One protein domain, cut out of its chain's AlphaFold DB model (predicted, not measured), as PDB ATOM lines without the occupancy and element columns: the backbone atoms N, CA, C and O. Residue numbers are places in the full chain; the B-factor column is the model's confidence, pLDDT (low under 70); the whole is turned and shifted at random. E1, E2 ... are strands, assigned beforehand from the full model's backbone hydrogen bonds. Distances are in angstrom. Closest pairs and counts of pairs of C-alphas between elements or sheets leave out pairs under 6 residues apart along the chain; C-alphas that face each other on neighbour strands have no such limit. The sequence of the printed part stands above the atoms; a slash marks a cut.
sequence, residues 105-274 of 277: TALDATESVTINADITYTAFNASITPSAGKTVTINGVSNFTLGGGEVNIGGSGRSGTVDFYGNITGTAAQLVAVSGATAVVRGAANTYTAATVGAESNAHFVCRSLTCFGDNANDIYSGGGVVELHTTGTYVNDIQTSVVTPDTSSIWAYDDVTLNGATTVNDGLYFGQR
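This is residues 105 to 274 of the 277 residues of an uncharacterized protein of Candidatus Saccharibacteria bacterium (UniProt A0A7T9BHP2). The chain is wound in stacked turns, a solenoid of short strands that begins with E1, E2 and E3 and ends with E20. Strands of successive turns lie side by side and make two long parallel walls, E1 E4 E7 E10 E12 E14 E17 and E2 E5 E8 E11 E13 E15 E18 E20; the third side has E3 E6 E9 near the first end, E16 E19 near the other, and residues 186 to 195 and 208 to 218, with no named strand, between. The 170 printed residues hold no named helix and twenty named strands, E1 to E20 in order; the class is all strand, though under half of the residues, 81, are in named strands. The whole is compact, with a radius of gyration of the C-alphas of 14.4 A, and rounded, spanning 35 by 31 by 31 A.

The sheet with the first printed residue runs, strand beside strand, E1 at residues 105 to 109, E4 at 126 to 130, E7 at 150 to 153, E10 at 174 to 177, E12 at 196 to 200, E14 at 219 to 223 and E17 at 239 to 241. It is parallel and twisted, its strands' lines turning by 84 degrees from edge to edge. Between E1 and E4, N 129 and O 107 are 2.8 A apart, within hydrogen-bond range; between E12 and E14, N 197 and O 219 are 2.8 A apart. The second sheet, also parallel and twisted, runs E2 at 113 to 115, E5 at 135 to 138, E8 at 161 to 164, E11 at 182 to 185, E13 at 204 to 207, E15 at 226 to 229, E18 at 249 to 253 and E20 at 269 to 273. Within hydrogen-bond range here are N 137 and O 113 of E5 and E2, 2.9 A, and N 253 and O 272 of E18 and E20, 2.9 A. The closest C-alphas of E12 and E13, those of Gly 198 and Phe 205, are 5.2 A apart. E3 at 119 to 121, E6 at 142 to 145 and E9 at 168 to 171 form a parallel sheet, with N 121 and O 143 2.8 A apart. E16 at 233 to 235 and E19 at 257 to 259 are parallel, with N 258 and O 233 2.9 A apart.

E1 begins at C-alpha 105, (-29.418, -26.755, -2.669). E12 begins at C-alpha 196, (-13.414, -39.595, -1.470). E20 ends at C-alpha 273, (-3.351, -37.950, 18.611). From first to last C-alpha, E18 measures 13.9 A, E20 13.8 A and E4 13.2 A.

The C-alphas farthest apart, those of Glu 111 and Ala 262, are 39.7 A apart. The printed part has no cut. The link from E13 to E14, 11 residues, is long. Residues 245 to 246 are under 70 in pLDDT; the mean of the printed part is 96.2.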
ATOM      1  N   THR A 105     -29.258 -27.388  -3.986       96.12
ATOM      2  CA  THR A 105     -29.418 -26.755  -2.669       96.12
ATOM      3  C   THR A 105     -30.494 -27.497  -1.892       96.12
ATOM      4  O   THR A 105     -31.644 -27.069  -1.816       96.12
ATOM      5  N   ALA A 106     -30.120 -28.659  -1.368       97.62
ATOM      6  CA  ALA A 106     -31.069 -29.594  -0.803       97.62
ATOM      7  C   ALA A 106     -31.614 -29.085   0.536       97.62
ATOM      8  O   ALA A 106     -32.822 -29.117   0.775       97.62
ATOM      9  N   LEU A 107     -30.720 -28.604   1.404       98.31
ATOM     10  CA  LEU A 107     -31.068 -28.054   2.710       98.31
ATOM     11  C   LEU A 107     -30.296 -26.761   2.965       98.31
ATOM     12  O   LEU A 107     -29.078 -26.773   3.145       98.31
ATOM     13  N   ASP A 108     -31.027 -25.659   3.064       98.31
ATOM     14  CA  ASP A 108     -30.527 -24.370   3.516       98.31
ATOM     15  C   ASP A 108     -31.057 -24.095   4.932       98.31
ATOM     16  O   ASP A 108     -32.264 -24.034   5.152       98.31
ATOM     17  N   ALA A 109     -30.170 -23.947   5.916       98.50
ATOM     18  CA  ALA A 109     -30.570 -23.718   7.298       98.50
ATOM     19  C   ALA A 109     -29.832 -22.513   7.887       98.50
ATOM     20  O   ALA A 109     -28.626 -22.565   8.137       98.50
ATOM     21  N   THR A 110     -30.548 -21.419   8.151       98.31
ATOM     22  CA  THR A 110     -29.997 -20.293   8.924       98.31
ATOM     23  C   THR A 110     -30.158 -20.484  10.427       98.31
ATOM     24  O   THR A 110     -29.552 -19.748  11.202       98.31
ATOM     25  N   GLU A 111     -30.934 -21.485  10.837       98.44
ATOM     26  CA  GLU A 111     -31.177 -21.881  12.220       98.44
ATOM     27  C   GLU A 111     -31.051 -23.399  12.391       98.44
ATOM     28  O   GLU A 111     -31.131 -24.152  11.422       98.44
ATOM     29  N   SER A 112     -30.819 -23.860  13.623       98.50
ATOM     30  CA  SER A 112     -30.675 -25.296  13.889       98.50
ATOM     31  C   SER A 112     -32.006 -26.039  13.733       98.50
ATOM     32  O   SER A 112     -33.049 -25.564  14.191       98.50
ATOM     33  N   VAL A 113     -31.953 -27.240  13.155       98.75
ATOM     34  CA  VAL A 113     -33.121 -28.086  12.859       98.75
ATOM     35  C   VAL A 113     -32.820 -29.556  13.137       98.75
ATOM     36  O   VAL A 113     -31.691 -30.011  12.961       98.75
ATOM     37  N   THR A 114     -33.842 -30.306  13.555       98.88
ATOM     38  CA  THR A 114     -33.793 -31.771  13.662       98.88
ATOM     39  C   THR A 114     -34.709 -32.422  12.630       98.88
ATOM     40  O   THR A 114     -35.880 -32.063  12.523       98.88
ATOM     41  N   ILE A 115     -34.206 -33.417  11.903       98.88
ATOM     42  CA  ILE A 115     -34.963 -34.204  10.929       98.88
ATOM     43  C   ILE A 115     -34.951 -35.675  11.356       98.88
ATOM     44  O   ILE A 115     -33.924 -36.343  11.342       98.88
ATOM     45  N   ASN A 116     -36.118 -36.172  11.744       98.81
ATOM     46  CA  ASN A 116     -36.438 -37.533  12.177       98.81
ATOM     47  C   ASN A 116     -37.092 -38.365  11.059       98.81
ATOM     48  O   ASN A 116     -37.924 -39.223  11.345       98.81
ATOM     49  N   ALA A 117     -36.764 -38.081   9.801       98.69
ATOM     50  CA  ALA A 117     -37.287 -38.778   8.633       98.69
ATOM     51  C   ALA A 117     -36.139 -39.143   7.687       98.69
ATOM     52  O   ALA A 117     -35.112 -38.459   7.664       98.69
ATOM     53  N   ASP A 118     -36.324 -40.213   6.917       98.88
ATOM     54  CA  ASP A 118     -35.373 -40.600   5.880       98.88
ATOM     55  C   ASP A 118     -35.445 -39.616   4.707       98.88
ATOM     56  O   ASP A 118     -36.530 -39.193   4.293       98.88
ATOM     57  N   ILE A 119     -34.286 -39.272   4.150       98.88
ATOM     58  CA  ILE A 119     -34.156 -38.327   3.040       98.88
ATOM     59  C   ILE A 119     -33.414 -39.014   1.901       98.88
ATOM     60  O   ILE A 119     -32.304 -39.513   2.087       98.88
ATOM     61  N   THR A 120     -34.003 -39.006   0.706       98.88
ATOM     62  CA  THR A 120     -33.305 -39.405  -0.525       98.88
ATOM     63  C   THR A 120     -32.917 -38.176  -1.340       98.88
ATOM     64  O   THR A 120     -33.759 -37.330  -1.620       98.88
ATOM     65  N   TYR A 121     -31.659 -38.075  -1.756       98.69
ATOM     66  CA  TYR A 121     -31.129 -36.978  -2.567       98.69
ATOM     67  C   TYR A 121     -30.880 -37.474  -3.992       98.69
ATOM     68  O   TYR A 121     -30.156 -38.454  -4.178       98.69
ATOM     69  N   THR A 122     -31.479 -36.825  -4.992       98.00
ATOM     70  CA  THR A 122     -31.485 -37.316  -6.393       98.00
ATOM     71  C   THR A 122     -30.891 -36.347  -7.410       98.00
ATOM     72  O   THR A 122     -30.693 -36.718  -8.567       98.00
ATOM     73  N   ALA A 123     -30.603 -35.107  -7.011       96.25
ATOM     74  CA  ALA A 123     -29.861 -34.188  -7.864       96.25
ATOM     75  C   ALA A 123     -28.461 -34.744  -8.167       96.25
ATOM     76  O   ALA A 123     -27.955 -35.588  -7.436       96.25
ATOM     77  N   PHE A 124     -27.826 -34.265  -9.242       96.19
ATOM     78  CA  PHE A 124     -26.458 -34.683  -9.567       96.19
ATOM     79  C   PHE A 124     -25.463 -34.270  -8.474       96.19
ATOM     80  O   PHE A 124     -24.573 -35.036  -8.165       96.19
ATOM     81  N   ASN A 125     -25.657 -33.110  -7.840       97.62
ATOM     82  CA  ASN A 125     -24.940 -32.701  -6.629       97.62
ATOM     83  C   ASN A 125     -25.950 -32.464  -5.503       97.62
ATOM     84  O   ASN A 125     -27.102 -32.146  -5.791       97.62
ATOM     85  N   ALA A 126     -25.517 -32.529  -4.248       98.19
ATOM     86  CA  ALA A 126     -26.301 -32.112  -3.091       98.19
ATOM     87  C   ALA A 126     -25.458 -31.219  -2.179       98.19
ATOM     88  O   ALA A 126     -24.301 -31.522  -1.896       98.19
ATOM     89  N   SER A 127     -26.042 -30.132  -1.691       98.38
ATOM     90  CA  SER A 127     -25.459 -29.277  -0.669       98.38
ATOM     91  C   SER A 127     -26.388 -29.145   0.534       98.38
ATOM     92  O   SER A 127     -27.604 -28.971   0.409       98.38
ATOM     93  N   ILE A 128     -25.787 -29.245   1.718       98.75
ATOM     94  CA  ILE A 128     -26.445 -29.032   3.008       98.75
ATOM     95  C   ILE A 128     -25.685 -27.898   3.684       98.75
ATOM     96  O   ILE A 128     -24.525 -28.060   4.062       98.75
ATOM     97  N   THR A 129     -26.313 -26.730   3.790       98.50
ATOM     98  CA  THR A 129     -25.625 -25.468   4.094       98.50
ATOM     99  C   THR A 129     -26.152 -24.803   5.369       98.50
ATOM    100  O   THR A 129     -26.857 -23.790   5.298       98.50
ATOM    101  N   PRO A 130     -25.812 -25.335   6.556       98.56
ATOM    102  CA  PRO A 130     -26.096 -24.673   7.821       98.56
ATOM    103  C   PRO A 130     -25.245 -23.404   7.994       98.56
ATOM    104  O   PRO A 130     -24.059 -23.369   7.655       98.56
ATOM    105  N   SER A 131     -25.839 -22.353   8.557       98.50
ATOM    106  CA  SER A 131     -25.119 -21.143   8.968       98.50
ATOM    107  C   SER A 131     -24.132 -21.414  10.105       98.50
ATOM    108  O   SER A 131     -24.283 -22.360  10.878       98.50
ATOM    109  N   ALA A 132     -23.124 -20.548  10.235       98.00
ATOM    110  CA  ALA A 132     -22.119 -20.645  11.291       98.00
ATOM    111  C   ALA A 132     -22.760 -20.769  12.689       98.00
ATOM    112  O   ALA A 132     -23.664 -20.010  13.046       98.00
ATOM    113  N   GLY A 133     -22.291 -21.738  13.480       98.00
ATOM    114  CA  GLY A 133     -22.809 -22.015  14.825       98.00
ATOM    115  C   GLY A 133     -24.186 -22.690  14.873       98.00
ATOM    116  O   GLY A 133     -24.733 -22.852  15.963       98.00
ATOM    117  N   LYS A 134     -24.756 -23.075  13.724       98.69
ATOM    118  CA  LYS A 134     -26.020 -23.819  13.629       98.69
ATOM    119  C   LYS A 134     -25.771 -25.269  13.241       98.69
ATOM    120  O   LYS A 134     -24.761 -25.580  12.608       98.69
ATOM    121  N   THR A 135     -26.726 -26.127  13.586       98.75
ATOM    122  CA  THR A 135     -26.649 -27.567  13.333       98.75
ATOM    123  C   THR A 135     -27.902 -28.075  12.636       98.75
ATOM    124  O   THR A 135     -29.013 -27.873  13.127       98.75
ATOM    125  N   VAL A 136     -27.716 -28.775  11.520       98.88
ATOM    126  CA  VAL A 136     -28.734 -29.643  10.916       98.88
ATOM    127  C   VAL A 136     -28.492 -31.057  11.435       98.88
ATOM    128  O   VAL A 136     -27.486 -31.674  11.100       98.88
ATOM    129  N   THR A 137     -29.395 -31.562  12.266       98.94
ATOM    130  CA  THR A 137     -29.335 -32.929  12.796       98.94
ATOM    131  C   THR A 137     -30.239 -33.832  11.968       98.94
ATOM    132  O   THR A 137     -31.430 -33.545  11.844       98.94
ATOM    133  N   ILE A 138     -29.710 -34.936  11.443       98.88
ATOM    134  CA  ILE A 138     -30.468 -35.903  10.640       98.88
ATOM    135  C   ILE A 138     -30.427 -37.263  11.339       98.88
ATOM    136  O   ILE A 138     -29.403 -37.944  11.358       98.88
ATOM    137  N   ASN A 139     -31.552 -37.645  11.938       98.81
ATOM    138  CA  ASN A 139     -31.738 -38.915  12.640       98.81
ATOM    139  C   ASN A 139     -32.196 -40.046  11.708       98.81
ATOM    140  O   ASN A 139     -31.934 -41.209  12.004       98.81
ATOM    141  N   GLY A 140     -32.869 -39.715  10.601       98.62
ATOM    142  CA  GLY A 140     -33.220 -40.680   9.557       98.62
ATOM    143  C   GLY A 140     -32.048 -41.011   8.632       98.62
ATOM    144  O   GLY A 140     -30.989 -40.382   8.676       98.62
ATOM    145  N   VAL A 141     -32.240 -42.013   7.779       98.88
ATOM    146  CA  VAL A 141     -31.263 -42.411   6.762       98.88
ATOM    147  C   VAL A 141     -31.084 -41.287   5.743       98.88
ATOM    148  O   VAL A 141     -32.058 -40.764   5.203       98.88
ATOM    149  N   SER A 142     -29.833 -40.946   5.439       98.88
ATOM    150  CA  SER A 142     -29.482 -40.089   4.301       98.88
ATOM    151  C   SER A 142     -29.068 -40.968   3.122       98.88
ATOM    152  O   SER A 142     -28.006 -41.588   3.147       98.88
ATOM    153  N   ASN A 143     -29.921 -41.064   2.104       98.75
ATOM    154  CA  ASN A 143     -29.684 -41.868   0.907       98.75
ATOM    155  C   ASN A 143     -29.300 -40.975  -0.279       98.75
ATOM    156  O   ASN A 143     -30.132 -40.267  -0.843       98.75
ATOM    157  N   PHE A 144     -28.032 -41.007  -0.659       98.56
ATOM    158  CA  PHE A 144     -27.469 -40.190  -1.726       98.56
ATOM    159  C   PHE A 144     -27.484 -40.967  -3.047       98.56
ATOM    160  O   PHE A 144     -26.833 -41.992  -3.167       98.56
ATOM    161  N   THR A 145     -28.223 -40.512  -4.057       97.19
ATOM    162  CA  THR A 145     -28.365 -41.210  -5.353       97.19
ATOM    163  C   THR A 145     -27.871 -40.343  -6.511       97.19
ATOM    164  O   THR A 145     -28.600 -40.061  -7.456       97.19
ATOM    165  N   LEU A 146     -26.618 -39.889  -6.428       93.00
ATOM    166  CA  LEU A 146     -26.089 -38.826  -7.297       93.00
ATOM    167  C   LEU A 146     -25.384 -39.341  -8.561       93.00
ATOM    168  O   LEU A 146     -24.996 -38.549  -9.420       93.00
ATOM    169  N   GLY A 147     -25.187 -40.658  -8.681       79.75
ATOM    170  CA  GLY A 147     -24.514 -41.325  -9.803       79.75
ATOM    171  C   GLY A 147     -23.005 -41.057  -9.864       79.75
ATOM    172  O   GLY A 147     -22.219 -41.996  -9.818       79.75
ATOM    173  N   GLY A 148     -22.607 -39.786  -9.943       87.75
ATOM    174  CA  GLY A 148     -21.217 -39.337 -10.000       87.75
ATOM    175  C   GLY A 148     -21.008 -37.856  -9.679       87.75
ATOM    176  O   GLY A 148     -19.985 -37.311 -10.082       87.75
ATOM    177  N   GLY A 149     -21.951 -37.193  -9.008       96.06
ATOM    178  CA  GLY A 149     -21.699 -35.866  -8.447       96.06
ATOM    179  C   GLY A 149     -21.587 -35.872  -6.925       96.06
ATOM    180  O   GLY A 149     -21.538 -36.923  -6.283       96.06
ATOM    181  N   GLU A 150     -21.430 -34.687  -6.358       96.88
ATOM    182  CA  GLU A 150     -20.812 -34.478  -5.047       96.88
ATOM    183  C   GLU A 150     -21.838 -34.172  -3.957       96.88
ATOM    184  O   GLU A 150     -22.853 -33.511  -4.199       96.88
ATOM    185  N   VAL A 151     -21.530 -34.596  -2.732       98.50
ATOM    186  CA  VAL A 151     -22.203 -34.152  -1.511       98.50
ATOM    187  C   VAL A 151     -21.305 -33.152  -0.796       98.50
ATOM    188  O   VAL A 151     -20.257 -33.516  -0.267       98.50
ATOM    189  N   ASN A 152     -21.753 -31.901  -0.746       98.19
ATOM    190  CA  ASN A 152     -21.063 -30.802  -0.085       98.19
ATOM    191  C   ASN A 152     -21.755 -30.446   1.233       98.19
ATOM    192  O   ASN A 152     -22.917 -30.032   1.267       98.19
ATOM    193  N   ILE A 153     -21.021 -30.572   2.334       98.75
ATOM    194  CA  ILE A 153     -21.444 -30.094   3.647       98.75
ATOM    195  C   ILE A 153     -20.844 -28.710   3.859       98.75
ATOM    196  O   ILE A 153     -19.635 -28.566   4.027       98.75
ATOM    197  N   GLY A 154     -21.699 -27.692   3.847       97.75
ATOM    198  CA  GLY A 154     -21.303 -26.291   3.902       97.75
ATOM    199  C   GLY A 154     -21.129 -25.621   2.543       97.75
ATOM    200  O   GLY A 154     -21.545 -26.123   1.501       97.75
ATOM    201  N   GLY A 155     -20.554 -24.422   2.575       94.62
ATOM    202  CA  GLY A 155     -20.316 -23.570   1.410       94.62
ATOM    203  C   GLY A 155     -19.853 -22.174   1.827       94.62
ATOM    204  O   GLY A 155     -19.719 -21.886   3.017       94.62
ATOM    205  N   SER A 156     -19.626 -21.276   0.866       92.50
ATOM    206  CA  SER A 156     -19.200 -19.900   1.164       92.50
ATOM    207  C   SER A 156     -20.180 -19.205   2.123       92.50
ATOM    208  O   SER A 156     -21.354 -19.026   1.802       92.50
ATOM    209  N   GLY A 157     -19.700 -18.811   3.308       93.06
ATOM    210  CA  GLY A 157     -20.519 -18.199   4.367       93.06
ATOM    211  C   GLY A 157     -21.418 -19.174   5.143       93.06
ATOM    212  O   GLY A 157     -22.204 -18.743   5.985       93.06
ATOM    213  N   ARG A 158     -21.309 -20.480   4.881       97.12
ATOM    214  CA  ARG A 158     -22.138 -21.557   5.442       97.12
ATOM    215  C   ARG A 158     -21.253 -22.595   6.129       97.12
ATOM    216  O   ARG A 158     -21.064 -23.697   5.629       97.12
ATOM    217  N   SER A 159     -20.684 -22.205   7.268       97.75
ATOM    218  CA  SER A 159     -19.715 -22.993   8.040       97.75
ATOM    219  C   SER A 159     -20.334 -23.662   9.280       97.75
ATOM    220  O   SER A 159     -19.699 -23.763  10.329       97.75
ATOM    221  N   GLY A 160     -21.620 -24.017   9.220       98.69
ATOM    222  CA  GLY A 160     -22.303 -24.724  10.302       98.69
ATOM    223  C   GLY A 160     -21.963 -26.216  10.355       98.69
ATOM    224  O   GLY A 160     -21.031 -26.692   9.709       98.69
ATOM    225  N   THR A 161     -22.748 -26.962  11.129       98.94
ATOM    226  CA  THR A 161     -22.586 -28.409  11.308       98.94
ATOM    227  C   THR A 161     -23.744 -29.189  10.697       98.94
ATOM    228  O   THR A 161     -24.905 -28.824  10.878       98.94
ATOM    229  N   VAL A 162     -23.444 -30.303  10.037       98.94
ATOM    230  CA  VAL A 162     -24.424 -31.352   9.739       98.94
ATOM    231  C   VAL A 162     -24.066 -32.573  10.572       98.94
ATOM    232  O   VAL A 162     -22.944 -33.064  10.488       98.94
ATOM    233  N   ASP A 163     -24.996 -33.027  11.411       98.88
ATOM    234  CA  ASP A 163     -24.815 -34.171  12.304       98.88
ATOM    235  C   ASP A 163     -25.702 -35.338  11.850       98.88
ATOM    236  O   ASP A 163     -26.921 -35.342  12.053       98.88
ATOM    237  N   PHE A 164     -25.079 -36.313  11.191       98.88
ATOM    238  CA  PHE A 164     -25.708 -37.532  10.696       98.88
ATOM    239  C   PHE A 164     -25.754 -38.581  11.809       98.88
ATOM    240  O   PHE A 164     -24.796 -39.328  12.035       98.88
ATOM    241  N   TYR A 165     -26.888 -38.642  12.500       98.69
ATOM    242  CA  TYR A 165     -27.202 -39.705  13.454       98.69
ATOM    243  C   TYR A 165     -27.675 -40.977  12.752       98.69
ATOM    244  O   TYR A 165     -27.286 -42.076  13.149       98.69
ATOM    245  N   GLY A 166     -28.501 -40.826  11.716       98.62
ATOM    246  CA  GLY A 166     -28.900 -41.938  10.863       98.62
ATOM    247  C   GLY A 166     -27.768 -42.400   9.949       98.62
ATOM    248  O   GLY A 166     -26.766 -41.710   9.756       98.62
ATOM    249  N   ASN A 167     -27.926 -43.598   9.383       98.81
ATOM    250  CA  ASN A 167     -26.948 -44.144   8.448       98.81
ATOM    251  C   ASN A 167     -26.938 -43.349   7.137       98.81
ATOM    252  O   ASN A 167     -27.977 -42.895   6.655       98.81
ATOM    253  N   ILE A 168     -25.765 -43.259   6.525       98.88
ATOM    254  CA  ILE A 168     -25.578 -42.749   5.171       98.88
ATOM    255  C   ILE A 168     -25.509 -43.937   4.203       98.88
ATOM    256  O   ILE A 168     -24.812 -44.923   4.456       98.88
ATOM    257  N   THR A 169     -26.239 -43.859   3.094       98.69
ATOM    258  CA  THR A 169     -26.338 -44.922   2.078       98.69
ATOM    259  C   THR A 169     -26.291 -44.338   0.662       98.69
ATOM    260  O   THR A 169     -26.366 -43.120   0.488       98.69
ATOM    261  N   GLY A 170     -26.160 -45.205  -0.346       98.00
ATOM    262  CA  GLY A 170     -26.210 -44.826  -1.760       98.00
ATOM    263  C   GLY A 170     -24.835 -44.601  -2.404       98.00
ATOM    264  O   GLY A 170     -23.848 -45.223  -2.012       98.00
ATOM    265  N   THR A 171     -24.774 -43.750  -3.427       97.62
ATOM    266  CA  THR A 171     -23.581 -43.478  -4.238       97.62
ATOM    267  C   THR A 171     -23.450 -41.989  -4.563       97.62
ATOM    268  O   THR A 171     -24.397 -41.357  -5.044       97.62
ATOM    269  N   ALA A 172     -22.247 -41.457  -4.364       97.44
ATOM    270  CA  ALA A 172     -21.806 -40.126  -4.777       97.44
ATOM    271  C   ALA A 172     -20.403 -40.221  -5.403       97.44
ATOM    272  O   ALA A 172     -19.752 -41.252  -5.308       97.44
ATOM    273  N   ALA A 173     -19.906 -39.157  -6.029       97.19
ATOM    274  CA  ALA A 173     -18.479 -39.053  -6.336       97.19
ATOM    275  C   ALA A 173     -17.670 -38.710  -5.085       97.19
ATOM    276  O   ALA A 173     -16.595 -39.266  -4.884       97.19
ATOM    277  N   GLN A 174     -18.193 -37.820  -4.241       96.56
ATOM    278  CA  GLN A 174     -17.537 -37.381  -3.014       96.56
ATOM    279  C   GLN A 174     -18.563 -37.081  -1.925       96.56
ATOM    280  O   GLN A 174     -19.694 -36.693  -2.230       96.56
ATOM    281  N   LEU A 175     -18.143 -37.202  -0.667       98.25
ATOM    282  CA  LEU A 175     -18.844 -36.635   0.482       98.25
ATOM    283  C   LEU A 175     -17.851 -35.821   1.306       98.25
ATOM    284  O   LEU A 175     -17.028 -36.375   2.035       98.25
ATOM    285  N   VAL A 176     -17.920 -34.500   1.175       97.69
ATOM    286  CA  VAL A 176     -16.910 -33.598   1.730       97.69
ATOM    287  C   VAL A 176     -17.535 -32.456   2.516       97.69
ATOM    288  O   VAL A 176     -18.497 -31.818   2.089       97.69
ATOM    289  N   ALA A 177     -16.977 -32.184   3.693       98.50
ATOM    290  CA  ALA A 177     -17.170 -30.910   4.366       98.50
ATOM    291  C   ALA A 177     -16.262 -29.857   3.731       98.50
ATOM    292  O   ALA A 177     -15.091 -30.125   3.468       98.50
ATOM    293  N   VAL A 178     -16.797 -28.658   3.504       97.00
ATOM    294  CA  VAL A 178     -16.106 -27.583   2.781       97.00
ATOM    295  C   VAL A 178     -16.225 -26.250   3.515       97.00
ATOM    296  O   VAL A 178     -17.131 -26.033   4.321       97.00
ATOM    297  N   SER A 179     -15.328 -25.310   3.205       94.44
ATOM    298  CA  SER A 179     -15.435 -23.898   3.619       94.44
ATOM    299  C   SER A 179     -15.620 -23.680   5.135       94.44
ATOM    300  O   SER A 179     -16.426 -22.849   5.560       94.44
ATOM    301  N   GLY A 180     -14.894 -24.437   5.962       96.12
ATOM    302  CA  GLY A 180     -14.968 -24.338   7.426       96.12
ATOM    303  C   GLY A 180     -16.199 -24.980   8.075       96.12
ATOM    304  O   GLY A 180     -16.380 -24.845   9.285       96.12
ATOM    305  N   ALA A 181     -17.062 -25.652   7.310       98.62
ATOM    306  CA  ALA A 181     -18.183 -26.403   7.867       98.62
ATOM    307  C   ALA A 181     -17.729 -27.689   8.565       98.62
ATOM    308  O   ALA A 181     -16.576 -28.108   8.464       98.62
ATOM    309  N   THR A 182     -18.647 -28.326   9.287       98.88
ATOM    310  CA  THR A 182     -18.399 -29.608   9.954       98.88
ATOM    311  C   THR A 182     -19.418 -30.655   9.521       98.88
ATOM    312  O   THR A 182     -20.621 -30.442   9.662       98.88
ATOM    313  N   ALA A 183     -18.950 -31.807   9.055       98.88
ATOM    314  CA  ALA A 183     -19.761 -33.015   8.941       98.88
ATOM    315  C   ALA A 183     -19.450 -33.929  10.129       98.88
ATOM    316  O   ALA A 183     -18.295 -34.281  10.345       98.88
ATOM    317  N   VAL A 184     -20.458 -34.319  10.905       98.94
ATOM    318  CA  VAL A 184     -20.333 -35.329  11.964       98.94
ATOM    319  C   VAL A 184     -21.083 -36.571  11.511       98.94
ATOM    320  O   VAL A 184     -22.275 -36.493  11.233       98.94
ATOM    321  N   VAL A 185     -20.409 -37.717  11.444       98.88
ATOM    322  CA  VAL A 185     -21.017 -38.980  11.004       98.88
ATOM    323  C   VAL A 185     -21.009 -39.980  12.150       98.88
ATOM    324  O   VAL A 185     -19.948 -40.424  12.591       98.88
ATOM    325  N   ARG A 186     -22.203 -40.319  12.644       98.62
ATOM    326  CA  ARG A 186     -22.425 -41.222  13.788       98.62
ATOM    327  C   ARG A 186     -23.137 -42.512  13.415       98.62
ATOM    328  O   ARG A 186     -23.081 -43.454  14.203       98.62
ATOM    329  N   GLY A 187     -23.814 -42.547  12.263       97.81
ATOM    330  CA  GLY A 187     -24.515 -43.732  11.771       97.81
ATOM    331  C   GLY A 187     -23.641 -44.976  11.921       97.81
ATOM    332  O   GLY A 187     -22.468 -44.972  11.542       97.81
ATOM    333  N   ALA A 188     -24.175 -46.021  12.552       96.31
ATOM    334  CA  ALA A 188     -23.385 -47.190  12.937       96.31
ATOM    335  C   ALA A 188     -23.140 -48.159  11.768       96.31
ATOM    336  O   ALA A 188     -22.221 -48.977  11.828       96.31
ATOM    337  N   ALA A 189     -23.942 -48.069  10.705       97.56
ATOM    338  CA  ALA A 189     -23.887 -48.958   9.549       97.56
ATOM    339  C   ALA A 189     -24.027 -48.170   8.239       97.56
ATOM    340  O   ALA A 189     -24.961 -48.400   7.469       97.56
ATOM    341  N   ASN A 190     -23.131 -47.207   7.999       98.62
ATOM    342  CA  ASN A 190     -23.112 -46.514   6.711       98.62
ATOM    343  C   ASN A 190     -22.581 -47.454   5.619       98.62
ATOM    344  O   ASN A 190     -21.622 -48.190   5.841       98.62
ATOM    345  N   THR A 191     -23.209 -47.426   4.445       97.81
ATOM    346  CA  THR A 191     -22.905 -48.326   3.312       97.81
ATOM    347  C   THR A 191     -22.735 -47.575   1.993       97.81
ATOM    348  O   THR A 191     -22.821 -48.163   0.917       97.81
ATOM    349  N   TYR A 192     -22.562 -46.258   2.059       97.88
ATOM    350  CA  TYR A 192     -22.444 -45.427   0.873       97.88
ATOM    351  C   TYR A 192     -21.095 -45.610   0.172       97.88
ATOM    352  O   TYR A 192     -20.072 -45.893   0.796       97.88
ATOM    353  N   THR A 193     -21.116 -45.405  -1.138       98.00
ATOM    354  CA  THR A 193     -19.956 -45.503  -2.028       98.00
ATOM    355  C   THR A 193     -19.606 -44.120  -2.571       98.00
ATOM    356  O   THR A 193     -20.492 -43.365  -2.980       98.00
ATOM    357  N   ALA A 194     -18.324 -43.781  -2.542       97.56
ATOM    358  CA  ALA A 194     -17.743 -42.544  -3.042       97.56
ATOM    359  C   ALA A 194     -16.284 -42.778  -3.452       97.56
ATOM    360  O   ALA A 194     -15.679 -43.767  -3.064       97.56
ATOM    361  N   ALA A 195     -15.699 -41.871  -4.231       96.38
ATOM    362  CA  ALA A 195     -14.252 -41.887  -4.435       96.38
ATOM    363  C   ALA A 195     -13.538 -41.365  -3.182       96.38
ATOM    364  O   ALA A 195     -12.603 -41.985  -2.695       96.38
ATOM    365  N   THR A 196     -14.017 -40.247  -2.634       96.38
ATOM    366  CA  THR A 196     -13.414 -39.595  -1.470       96.38
ATOM    367  C   THR A 196     -14.454 -39.173  -0.441       96.38
ATOM    368  O   THR A 196     -15.567 -38.748  -0.769       96.38
ATOM    369  N   VAL A 197     -14.069 -39.262   0.829       98.50
ATOM    370  CA  VAL A 197     -14.880 -38.851   1.970       98.50
ATOM    371  C   VAL A 197     -14.013 -38.112   2.972       98.50
ATOM    372  O   VAL A 197     -13.030 -38.658   3.471       98.50
ATOM    373  N   GLY A 198     -14.395 -36.892   3.331       98.19
ATOM    374  CA  GLY A 198     -13.694 -36.177   4.388       98.19
ATOM    375  C   GLY A 198     -13.913 -34.678   4.353       98.19
ATOM    376  O   GLY A 198     -15.053 -34.218   4.404       98.19
ATOM    377  N   ALA A 199     -12.829 -33.907   4.344       97.44
ATOM    378  CA  ALA A 199     -12.902 -32.457   4.483       97.44
ATOM    379  C   ALA A 199     -11.861 -31.706   3.651       97.44
ATOM    380  O   ALA A 199     -10.729 -32.157   3.471       97.44
ATOM    381  N   GLU A 200     -12.219 -30.497   3.241       94.69
ATOM    382  CA  GLU A 200     -11.340 -29.563   2.544       94.69
ATOM    383  C   GLU A 200     -11.560 -28.114   2.988       94.69
ATOM    384  O   GLU A 200     -12.548 -27.781   3.644       94.69
ATOM    385  N   SER A 201     -10.645 -27.218   2.611       91.75
ATOM    386  CA  SER A 201     -10.801 -25.769   2.819       91.75
ATOM    387  C   SER A 201     -11.108 -25.385   4.279       91.75
ATOM    388  O   SER A 201     -12.084 -24.679   4.562       91.75
ATOM    389  N   ASN A 202     -10.284 -25.858   5.219       91.81
ATOM    390  CA  ASN A 202     -10.418 -25.676   6.673       91.81
ATOM    391  C   ASN A 202     -11.684 -26.284   7.304       91.81
ATOM    392  O   ASN A 202     -12.002 -25.979   8.452       91.81
ATOM    393  N   ALA A 203     -12.436 -27.109   6.574       97.31
ATOM    394  CA  ALA A 203     -13.581 -27.822   7.122       97.31
ATOM    395  C   ALA A 203     -13.163 -29.005   8.003       97.31
ATOM    396  O   ALA A 203     -12.006 -29.432   7.996       97.31
ATOM    397  N   HIS A 204     -14.131 -29.552   8.733       98.56
ATOM    398  CA  HIS A 204     -13.954 -30.695   9.620       98.56
ATOM    399  C   HIS A 204     -14.859 -31.861   9.210       98.56
ATOM    400  O   HIS A 204     -16.062 -31.695   9.012       98.56
ATOM    401  N   PHE A 205     -14.293 -33.061   9.157       98.81
ATOM    402  CA  PHE A 205     -15.032 -34.313   9.066       98.81
ATOM    403  C   PHE A 205     -14.796 -35.120  10.338       98.81
ATOM    404  O   PHE A 205     -13.689 -35.577  10.607       98.81
ATOM    405  N   VAL A 206     -15.843 -35.280  11.138       98.81
ATOM    406  CA  VAL A 206     -15.800 -35.915  12.453       98.81
ATOM    407  C   VAL A 206     -16.444 -37.292  12.362       98.81
ATOM    408  O   VAL A 206     -17.666 -37.446  12.365       98.81
ATOM    409  N   CYS A 207     -15.595 -38.305  12.312       98.75
ATOM    410  CA  CYS A 207     -15.966 -39.704  12.303       98.75
ATOM    411  C   CYS A 207     -16.235 -40.204  13.730       98.75
ATOM    412  O   CYS A 207     -15.336 -40.214  14.574       98.75
ATOM    413  N   ARG A 208     -17.472 -40.633  14.004       98.50
ATOM    414  CA  ARG A 208     -17.914 -41.198  15.296       98.50
ATOM    415  C   ARG A 208     -18.448 -42.628  15.173       98.50
ATOM    416  O   ARG A 208     -19.227 -43.071  16.015       98.50
ATOM    417  N   SER A 209     -18.073 -43.334  14.110       98.00
ATOM    418  CA  SER A 209     -18.349 -44.758  13.939       98.00
ATOM    419  C   SER A 209     -17.304 -45.401  13.029       98.00
ATOM    420  O   SER A 209     -16.731 -44.739  12.172       98.00
ATOM    421  N   LEU A 210     -17.093 -46.716  13.146       97.31
ATOM    422  CA  LEU A 210     -16.142 -47.433  12.278       97.31
ATOM    423  C   LEU A 210     -16.552 -47.475  10.804       97.31
ATOM    424  O   LEU A 210     -15.727 -47.764   9.948       97.31
ATOM    425  N   THR A 211     -17.818 -47.191  10.506       97.88
ATOM    426  CA  THR A 211     -18.346 -47.156   9.140       97.88
ATOM    427  C   THR A 211     -18.528 -45.725   8.645       97.88
ATOM    428  O   THR A 211     -19.189 -45.517   7.638       97.88
ATOM    429  N   CYS A 212     -18.007 -44.704   9.336       98.38
ATOM    430  CA  CYS A 212     -18.247 -43.299   8.986       98.38
ATOM    431  C   CYS A 212     -17.803 -42.940   7.558       98.38
ATOM    432  O   CYS A 212     -18.407 -42.053   6.962       98.38
ATOM    433  N   PHE A 213     -16.811 -43.649   7.004       98.56
ATOM    434  CA  PHE A 213     -16.317 -43.488   5.633       98.56
ATOM    435  C   PHE A 213     -17.055 -44.353   4.600       98.56
ATOM    436  O   PHE A 213     -16.724 -44.284   3.426       98.56
ATOM    437  N   GLY A 214     -18.077 -45.118   4.998       98.12
ATOM    438  CA  GLY A 214     -18.873 -45.948   4.091       98.12
ATOM    439  C   GLY A 214     -18.141 -47.214   3.648       98.12
ATOM    440  O   GLY A 214     -17.562 -47.918   4.476       98.12
ATOM    441  N   ASP A 215     -18.221 -47.527   2.355       97.31
ATOM    442  CA  ASP A 215     -17.489 -48.637   1.743       97.31
ATOM    443  C   ASP A 215     -15.966 -48.480   1.920       97.31
ATOM    444  O   ASP A 215     -15.428 -47.373   1.936       97.31
ATOM    445  N   ASN A 216     -15.255 -49.602   2.043       95.44
ATOM    446  CA  ASN A 216     -13.803 -49.612   2.241       95.44
ATOM    447  C   ASN A 216     -13.024 -49.101   1.019       95.44
ATOM    448  O   ASN A 216     -11.857 -48.751   1.160       95.44
ATOM    449  N   ALA A 217     -13.646 -49.086  -0.163       96.38
ATOM    450  CA  ALA A 217     -13.076 -48.523  -1.382       96.38
ATOM    451  C   ALA A 217     -13.138 -46.988  -1.435       96.38
ATOM    452  O   ALA A 217     -12.584 -46.404  -2.360       96.38
ATOM    453  N   ASN A 218     -13.824 -46.343  -0.487       98.00
ATOM    454  CA  ASN A 218     -13.824 -44.892  -0.372       98.00
ATOM    455  C   ASN A 218     -12.513 -44.436   0.283       98.00
ATOM    456  O   ASN A 218     -12.130 -44.982   1.320       98.00
ATOM    457  N   ASP A 219     -11.880 -43.389  -0.234       98.00
ATOM    458  CA  ASP A 219     -10.666 -42.841   0.372       98.00
ATOM    459  C   ASP A 219     -11.010 -41.833   1.476       98.00
ATOM    460  O   ASP A 219     -11.863 -40.955   1.305       98.00
ATOM    461  N   ILE A 220     -10.294 -41.894   2.599       98.25
ATOM    462  CA  ILE A 220     -10.270 -40.827   3.601       98.25
ATOM    463  C   ILE A 220      -9.560 -39.627   2.982       98.25
ATOM    464  O   ILE A 220      -8.360 -39.670   2.700       98.25
ATOM    465  N   TYR A 221     -10.294 -38.534   2.807       97.06
ATOM    466  CA  TYR A 221      -9.821 -37.356   2.100       97.06
ATOM    467  C   TYR A 221      -9.606 -36.155   3.015       97.06
ATOM    468  O   TYR A 221     -10.474 -35.763   3.798       97.06
ATOM    469  N   SER A 222      -8.441 -35.532   2.877       94.69
ATOM    470  CA  SER A 222      -8.121 -34.266   3.529       94.69
ATOM    471  C   SER A 222      -7.433 -33.349   2.519       94.69
ATOM    472  O   SER A 222      -6.349 -33.666   2.043       94.69
ATOM    473  N   GLY A 223      -8.090 -32.250   2.144       92.38
ATOM    474  CA  GLY A 223      -7.581 -31.250   1.196       92.38
ATOM    475  C   GLY A 223      -7.510 -29.866   1.829       92.38
ATOM    476  O   GLY A 223      -8.355 -29.012   1.558       92.38
ATOM    477  N   GLY A 224      -6.584 -29.671   2.770       91.50
ATOM    478  CA  GLY A 224      -6.579 -28.501   3.658       91.50
ATOM    479  C   GLY A 224      -7.668 -28.528   4.733       91.50
ATOM    480  O   GLY A 224      -7.946 -27.509   5.362       91.50
ATOM    481  N   GLY A 225      -8.342 -29.668   4.900       94.44
ATOM    482  CA  GLY A 225      -9.338 -29.901   5.940       94.44
ATOM    483  C   GLY A 225      -8.785 -30.712   7.112       94.44
ATOM    484  O   GLY A 225      -7.616 -31.103   7.150       94.44
ATOM    485  N   VAL A 226      -9.658 -31.007   8.066       97.06
ATOM    486  CA  VAL A 226      -9.356 -31.807   9.254       97.06
ATOM    487  C   VAL A 226     -10.262 -33.031   9.273       97.06
ATOM    488  O   VAL A 226     -11.483 -32.898   9.259       97.06
ATOM    489  N   VAL A 227      -9.679 -34.224   9.345       98.38
ATOM    490  CA  VAL A 227     -10.417 -35.463   9.622       98.38
ATOM    491  C   VAL A 227     -10.160 -35.874  11.067       98.38
ATOM    492  O   VAL A 227      -9.014 -35.955  11.507       98.38
ATOM    493  N   GLU A 228     -11.220 -36.141  11.820       98.56
ATOM    494  CA  GLU A 228     -11.154 -36.526  13.226       98.56
ATOM    495  C   GLU A 228     -11.771 -37.904  13.443       98.56
ATOM    496  O   GLU A 228     -12.910 -38.144  13.049       98.56
ATOM    497  N   LEU A 229     -11.046 -38.795  14.113       98.44
ATOM    498  CA  LEU A 229     -11.437 -40.180  14.361       98.44
ATOM    499  C   LEU A 229     -11.703 -40.369  15.858       98.44
ATOM    500  O   LEU A 229     -10.776 -40.319  16.666       98.44
ATOM    501  N   HIS A 230     -12.970 -40.574  16.219       97.81
ATOM    502  CA  HIS A 230     -13.470 -40.679  17.602       97.81
ATOM    503  C   HIS A 230     -14.056 -42.069  17.881       97.81
ATOM    504  O   HIS A 230     -15.105 -42.212  18.510       97.81
ATOM    505  N   THR A 231     -13.490 -43.115  17.282       97.00
ATOM    506  CA  THR A 231     -13.938 -44.486  17.540       97.00
ATOM    507  C   THR A 231     -12.766 -45.442  17.450       97.00
ATOM    508  O   THR A 231     -12.124 -45.533  16.401       97.00
ATOM    509  N   THR A 232     -12.529 -46.171  18.542       97.31
ATOM    510  CA  THR A 232     -11.534 -47.241  18.618       97.31
ATOM    511  C   THR A 232     -11.777 -48.297  17.549       97.31
ATOM    512  O   THR A 232     -12.865 -48.873  17.472       97.31
ATOM    513  N   GLY A 233     -10.744 -48.615  16.773       97.06
ATOM    514  CA  GLY A 233     -10.785 -49.702  15.801       97.06
ATOM    515  C   GLY A 233      -9.868 -49.482  14.607       97.06
ATOM    516  O   GLY A 233      -8.917 -48.708  14.664       97.06
ATOM    517  N   THR A 234     -10.123 -50.230  13.534       97.81
ATOM    518  CA  THR A 234      -9.320 -50.192  12.308       97.81
ATOM    519  C   THR A 234     -10.135 -49.617  11.161       97.81
ATOM    520  O   THR A 234     -11.187 -50.163  10.837       97.81
ATOM    521  N   TYR A 235      -9.612 -48.571  10.529       97.88
ATOM    522  CA  TYR A 235     -10.095 -48.075   9.245       97.88
ATOM    523  C   TYR A 235      -9.186 -48.638   8.157       97.88
ATOM    524  O   TYR A 235      -7.964 -48.502   8.231       97.88
ATOM    525  N   VAL A 236      -9.780 -49.326   7.188       97.12
ATOM    526  CA  VAL A 236      -9.060 -49.977   6.077       97.12
ATOM    527  C   VAL A 236      -9.150 -49.183   4.775       97.12
ATOM    528  O   VAL A 236      -8.645 -49.633   3.756       97.12
ATOM    529  N   ASN A 237      -9.811 -48.028   4.823       98.25
ATOM    530  CA  ASN A 237      -9.856 -47.059   3.743       98.25
ATOM    531  C   ASN A 237      -8.446 -46.545   3.435       98.25
ATOM    532  O   ASN A 237      -7.652 -46.302   4.355       98.25
ATOM    533  N   ASP A 238      -8.167 -46.334   2.153       98.12
ATOM    534  CA  ASP A 238      -6.978 -45.608   1.727       98.12
ATOM    535  C   ASP A 238      -7.096 -44.129   2.139       98.12
ATOM    536  O   ASP A 238      -8.164 -43.639   2.509       98.12
ATOM    537  N   ILE A 239      -5.977 -43.411   2.146       97.44
ATOM    538  CA  ILE A 239      -5.901 -41.995   2.508       97.44
ATOM    539  C   ILE A 239      -5.399 -41.220   1.299       97.44
ATOM    540  O   ILE A 239      -4.346 -41.542   0.744       97.44
ATOM    541  N   GLN A 240      -6.096 -40.145   0.945       95.44
ATOM    542  CA  GLN A 240      -5.696 -39.247  -0.130       95.44
ATOM    543  C   GLN A 240      -5.718 -37.788   0.330       95.44
ATOM    544  O   GLN A 240      -6.660 -37.340   0.985       95.44
ATOM    545  N   THR A 241      -4.712 -37.013  -0.077       94.00
ATOM    546  CA  THR A 241      -4.770 -35.548   0.015       94.00
ATOM    547  C   THR A 241      -4.886 -34.852  -1.339       94.00
ATOM    548  O   THR A 241      -4.703 -35.471  -2.398       94.00
ATOM    549  N   SER A 242      -5.268 -33.572  -1.319       88.31
ATOM    550  CA  SER A 242      -5.662 -32.825  -2.518       88.31
ATOM    551  C   SER A 242      -4.515 -32.629  -3.507       88.31
ATOM    552  O   SER A 242      -3.403 -32.259  -3.143       88.31
ATOM    553  N   VAL A 243      -4.815 -32.813  -4.796       82.31
ATOM    554  CA  VAL A 243      -3.923 -32.443  -5.915       82.31
ATOM    555  C   VAL A 243      -4.181 -31.025  -6.434       82.31
ATOM    556  O   VAL A 243      -3.417 -30.527  -7.258       82.31
ATOM    557  N   VAL A 244      -5.275 -30.387  -6.000       76.50
ATOM    558  CA  VAL A 244      -5.784 -29.129  -6.576       76.50
ATOM    559  C   VAL A 244      -5.641 -27.957  -5.604       76.50
ATOM    560  O   VAL A 244      -5.403 -26.827  -6.026       76.50
ATOM    561  N   THR A 245      -5.752 -28.224  -4.304       67.12
ATOM    562  CA  THR A 245      -5.768 -27.230  -3.224       67.12
ATOM    563  C   THR A 245      -4.729 -27.608  -2.165       67.12
ATOM    564  O   THR A 245      -5.104 -28.149  -1.123       67.12
ATOM    565  N   PRO A 246      -3.423 -27.403  -2.430       64.88
ATOM    566  CA  PRO A 246      -2.382 -27.776  -1.487       64.88
ATOM    567  C   PRO A 246      -2.408 -26.830  -0.289       64.88
ATOM    568  O   PRO A 246      -1.802 -25.759  -0.299       64.88
ATOM    569  N   ASP A 247      -3.109 -27.264   0.743       81.19
ATOM    570  CA  ASP A 247      -3.141 -26.660   2.063       81.19
ATOM    571  C   ASP A 247      -2.681 -27.705   3.087       81.19
ATOM    572  O   ASP A 247      -2.414 -28.861   2.757       81.19
ATOM    573  N   THR A 248      -2.502 -27.302   4.345       87.38
ATOM    574  CA  THR A 248      -2.088 -28.261   5.379       87.38
ATOM    575  C   THR A 248      -3.277 -29.116   5.800       87.38
ATOM    576  O   THR A 248      -4.163 -28.666   6.523       87.38
ATOM    577  N   SER A 249      -3.258 -30.360   5.352       94.06
ATOM    578  CA  SER A 249      -4.198 -31.425   5.667       94.06
ATOM    579  C   SER A 249      -3.849 -32.067   7.009       94.06
ATOM    580  O   SER A 249      -2.673 -32.185   7.380       94.06
ATOM    581  N   SER A 250      -4.853 -32.497   7.776       95.75
ATOM    582  CA  SER A 250      -4.588 -33.204   9.032       95.75
ATOM    583  C   SER A 250      -5.601 -34.285   9.375       95.75
ATOM    584  O   SER A 250      -6.800 -34.140   9.143       95.75
ATOM    585  N   ILE A 251      -5.091 -35.355   9.981       97.44
ATOM    586  CA  ILE A 251      -5.869 -36.464  10.523       97.44
ATOM    587  C   ILE A 251      -5.546 -36.590  12.013       97.44
ATOM    588  O   ILE A 251      -4.380 -36.713  12.404       97.44
ATOM    589  N   TRP A 252      -6.581 -36.560  12.849       97.81
ATOM    590  CA  TRP A 252      -6.460 -36.625  14.302       97.81
ATOM    591  C   TRP A 252      -7.209 -37.824  14.864       97.81
ATOM    592  O   TRP A 252      -8.412 -37.960  14.660       97.81
ATOM    593  N   ALA A 253      -6.511 -38.655  15.631       97.44
ATOM    594  CA  ALA A 253      -7.129 -39.698  16.437       97.44
ATOM    595  C   ALA A 253      -7.428 -39.172  17.847       97.44
ATOM    596  O   ALA A 253      -6.555 -38.595  18.505       97.44
ATOM    597  N   TYR A 254      -8.657 -39.378  18.308       96.69
ATOM    598  CA  TYR A 254      -9.084 -39.103  19.684       96.69
ATOM    599  C   TYR A 254      -9.231 -40.374  20.529       96.69
ATOM    600  O   TYR A 254      -9.350 -40.279  21.746       96.69
ATOM    601  N   ASP A 255      -9.148 -41.541  19.886       95.06
ATOM    602  CA  ASP A 255      -9.214 -42.874  20.486       95.06
ATOM    603  C   ASP A 255      -8.105 -43.787  19.924       95.06
ATOM    604  O   ASP A 255      -7.271 -43.362  19.116       95.06
ATOM    605  N   ASP A 256      -8.102 -45.058  20.337       95.00
ATOM    606  CA  ASP A 256      -7.184 -46.092  19.847       95.00
ATOM    607  C   ASP A 256      -7.516 -46.500  18.402       95.00
ATOM    608  O   ASP A 256      -8.342 -47.383  18.145       95.00
ATOM    609  N   VAL A 257      -6.869 -45.843  17.442       96.88
ATOM    610  CA  VAL A 257      -7.144 -46.002  16.011       96.88
ATOM    611  C   VAL A 257      -5.975 -46.646  15.268       96.88
ATOM    612  O   VAL A 257      -4.828 -46.218  15.391       96.88
ATOM    613  N   THR A 258      -6.295 -47.616  14.413       97.19
ATOM    614  CA  THR A 258      -5.398 -48.171  13.393       97.19
ATOM    615  C   THR A 258      -5.863 -47.724  12.008       97.19
ATOM    616  O   THR A 258      -7.028 -47.896  11.656       97.19
ATOM    617  N   LEU A 259      -4.944 -47.199  11.200       96.81
ATOM    618  CA  LEU A 259      -5.157 -46.917   9.779       96.81
ATOM    619  C   LEU A 259      -4.413 -47.983   8.971       96.81
ATOM    620  O   LEU A 259      -3.212 -48.168   9.166       96.81
ATOM    621  N   ASN A 260      -5.127 -48.718   8.123       95.62
ATOM    622  CA  ASN A 260      -4.606 -49.872   7.386       95.62
ATOM    623  C   ASN A 260      -5.018 -49.839   5.904       95.62
ATOM    624  O   ASN A 260      -5.509 -50.832   5.370       95.62
ATOM    625  N   GLY A 261      -4.831 -48.681   5.275       95.44
ATOM    626  CA  GLY A 261      -4.932 -48.474   3.833       95.44
ATOM    627  C   GLY A 261      -3.640 -47.874   3.275       95.44
ATOM    628  O   GLY A 261      -2.725 -47.514   4.028       95.44
ATOM    629  N   ALA A 262      -3.537 -47.789   1.953       96.94
ATOM    630  CA  ALA A 262      -2.484 -47.042   1.282       96.94
ATOM    631  C   ALA A 262      -2.660 -45.536   1.516       96.94
ATOM    632  O   ALA A 262      -3.769 -45.048   1.699       96.94
ATOM    633  N   THR A 263      -1.562 -44.779   1.475       96.50
ATOM    634  CA  THR A 263      -1.600 -43.326   1.679       96.50
ATOM    635  C   THR A 263      -0.948 -42.606   0.507       96.50
ATOM    636  O   THR A 263       0.251 -42.765   0.266       96.50
ATOM    637  N   THR A 264      -1.729 -41.783  -0.192       95.12
ATOM    638  CA  THR A 264      -1.285 -40.905  -1.280       95.12
ATOM    639  C   THR A 264      -1.270 -39.458  -0.800       95.12
ATOM    640  O   THR A 264      -2.310 -38.872  -0.503       95.12
ATOM    641  N   VAL A 265      -0.078 -38.864  -0.736       93.19
ATOM    642  CA  VAL A 265       0.134 -37.512  -0.201       93.19
ATOM    643  C   VAL A 265       0.562 -36.575  -1.321       93.19
ATOM    644  O   VAL A 265       1.638 -36.746  -1.893       93.19
ATOM    645  N   ASN A 266      -0.277 -35.584  -1.612       90.94
ATOM    646  CA  ASN A 266      -0.058 -34.589  -2.664       90.94
ATOM    647  C   ASN A 266       0.158 -33.165  -2.107       90.94
ATOM    648  O   ASN A 266       0.592 -32.276  -2.837       90.94
ATOM    649  N   ASP A 267      -0.089 -32.967  -0.811       88.56
ATOM    650  CA  ASP A 267       0.120 -31.731  -0.055       88.56
ATOM    651  C   ASP A 267       0.683 -32.035   1.354       88.56
ATOM    652  O   ASP A 267       1.124 -33.150   1.637       88.56
ATOM    653  N   GLY A 268       0.755 -31.039   2.240       90.75
ATOM    654  CA  GLY A 268       1.247 -31.266   3.601       90.75
ATOM    655  C   GLY A 268       0.241 -32.063   4.429       90.75
ATOM    656  O   GLY A 268      -0.833 -31.549   4.707       90.75
ATOM    657  N   LEU A 269       0.611 -33.261   4.897       94.62
ATOM    658  CA  LEU A 269      -0.234 -34.100   5.753       94.62
ATOM    659  C   LEU A 269       0.345 -34.244   7.165       94.62
ATOM    660  O   LEU A 269       1.466 -34.725   7.347       94.62
ATOM    661  N   TYR A 270      -0.444 -33.872   8.172       95.44
ATOM    662  CA  TYR A 270      -0.131 -34.073   9.584       95.44
ATOM    663  C   TYR A 270      -0.986 -35.185  10.201       95.44
ATOM    664  O   TYR A 270      -2.207 -35.197  10.056       95.44
ATOM    665  N   PHE A 271      -0.346 -36.066  10.971       95.44
ATOM    666  CA  PHE A 271      -1.022 -37.018  11.846       95.44
ATOM    667  C   PHE A 271      -0.801 -36.631  13.304       95.44
ATOM    668  O   PHE A 271       0.334 -36.374  13.715       95.44
ATOM    669  N   GLY A 272      -1.870 -36.634  14.096       94.88
ATOM    670  CA  GLY A 272      -1.785 -36.388  15.531       94.88
ATOM    671  C   GLY A 272      -2.743 -37.243  16.340       94.88
ATOM    672  O   GLY A 272      -3.737 -37.757  15.834       94.88
ATOM    673  N   GLN A 273      -2.454 -37.353  17.632       91.56
ATOM    674  CA  GLN A 273      -3.351 -37.950  18.611       91.56
ATOM    675  C   GLN A 273      -3.651 -36.920  19.698       91.56
ATOM    676  O   GLN A 273      -2.743 -36.233  20.177       91.56
ATOM    677  N   ARG A 274      -4.919 -36.796  20.090       87.62
ATOM    678  CA  ARG A 274      -5.347 -35.954  21.212       87.62
ATOM    679  C   ARG A 274      -6.067 -36.818  22.229       87.62
ATOM    680  O   ARG A 274      -7.050 -37.461  21.908       87.62
TER     681      ARG A 274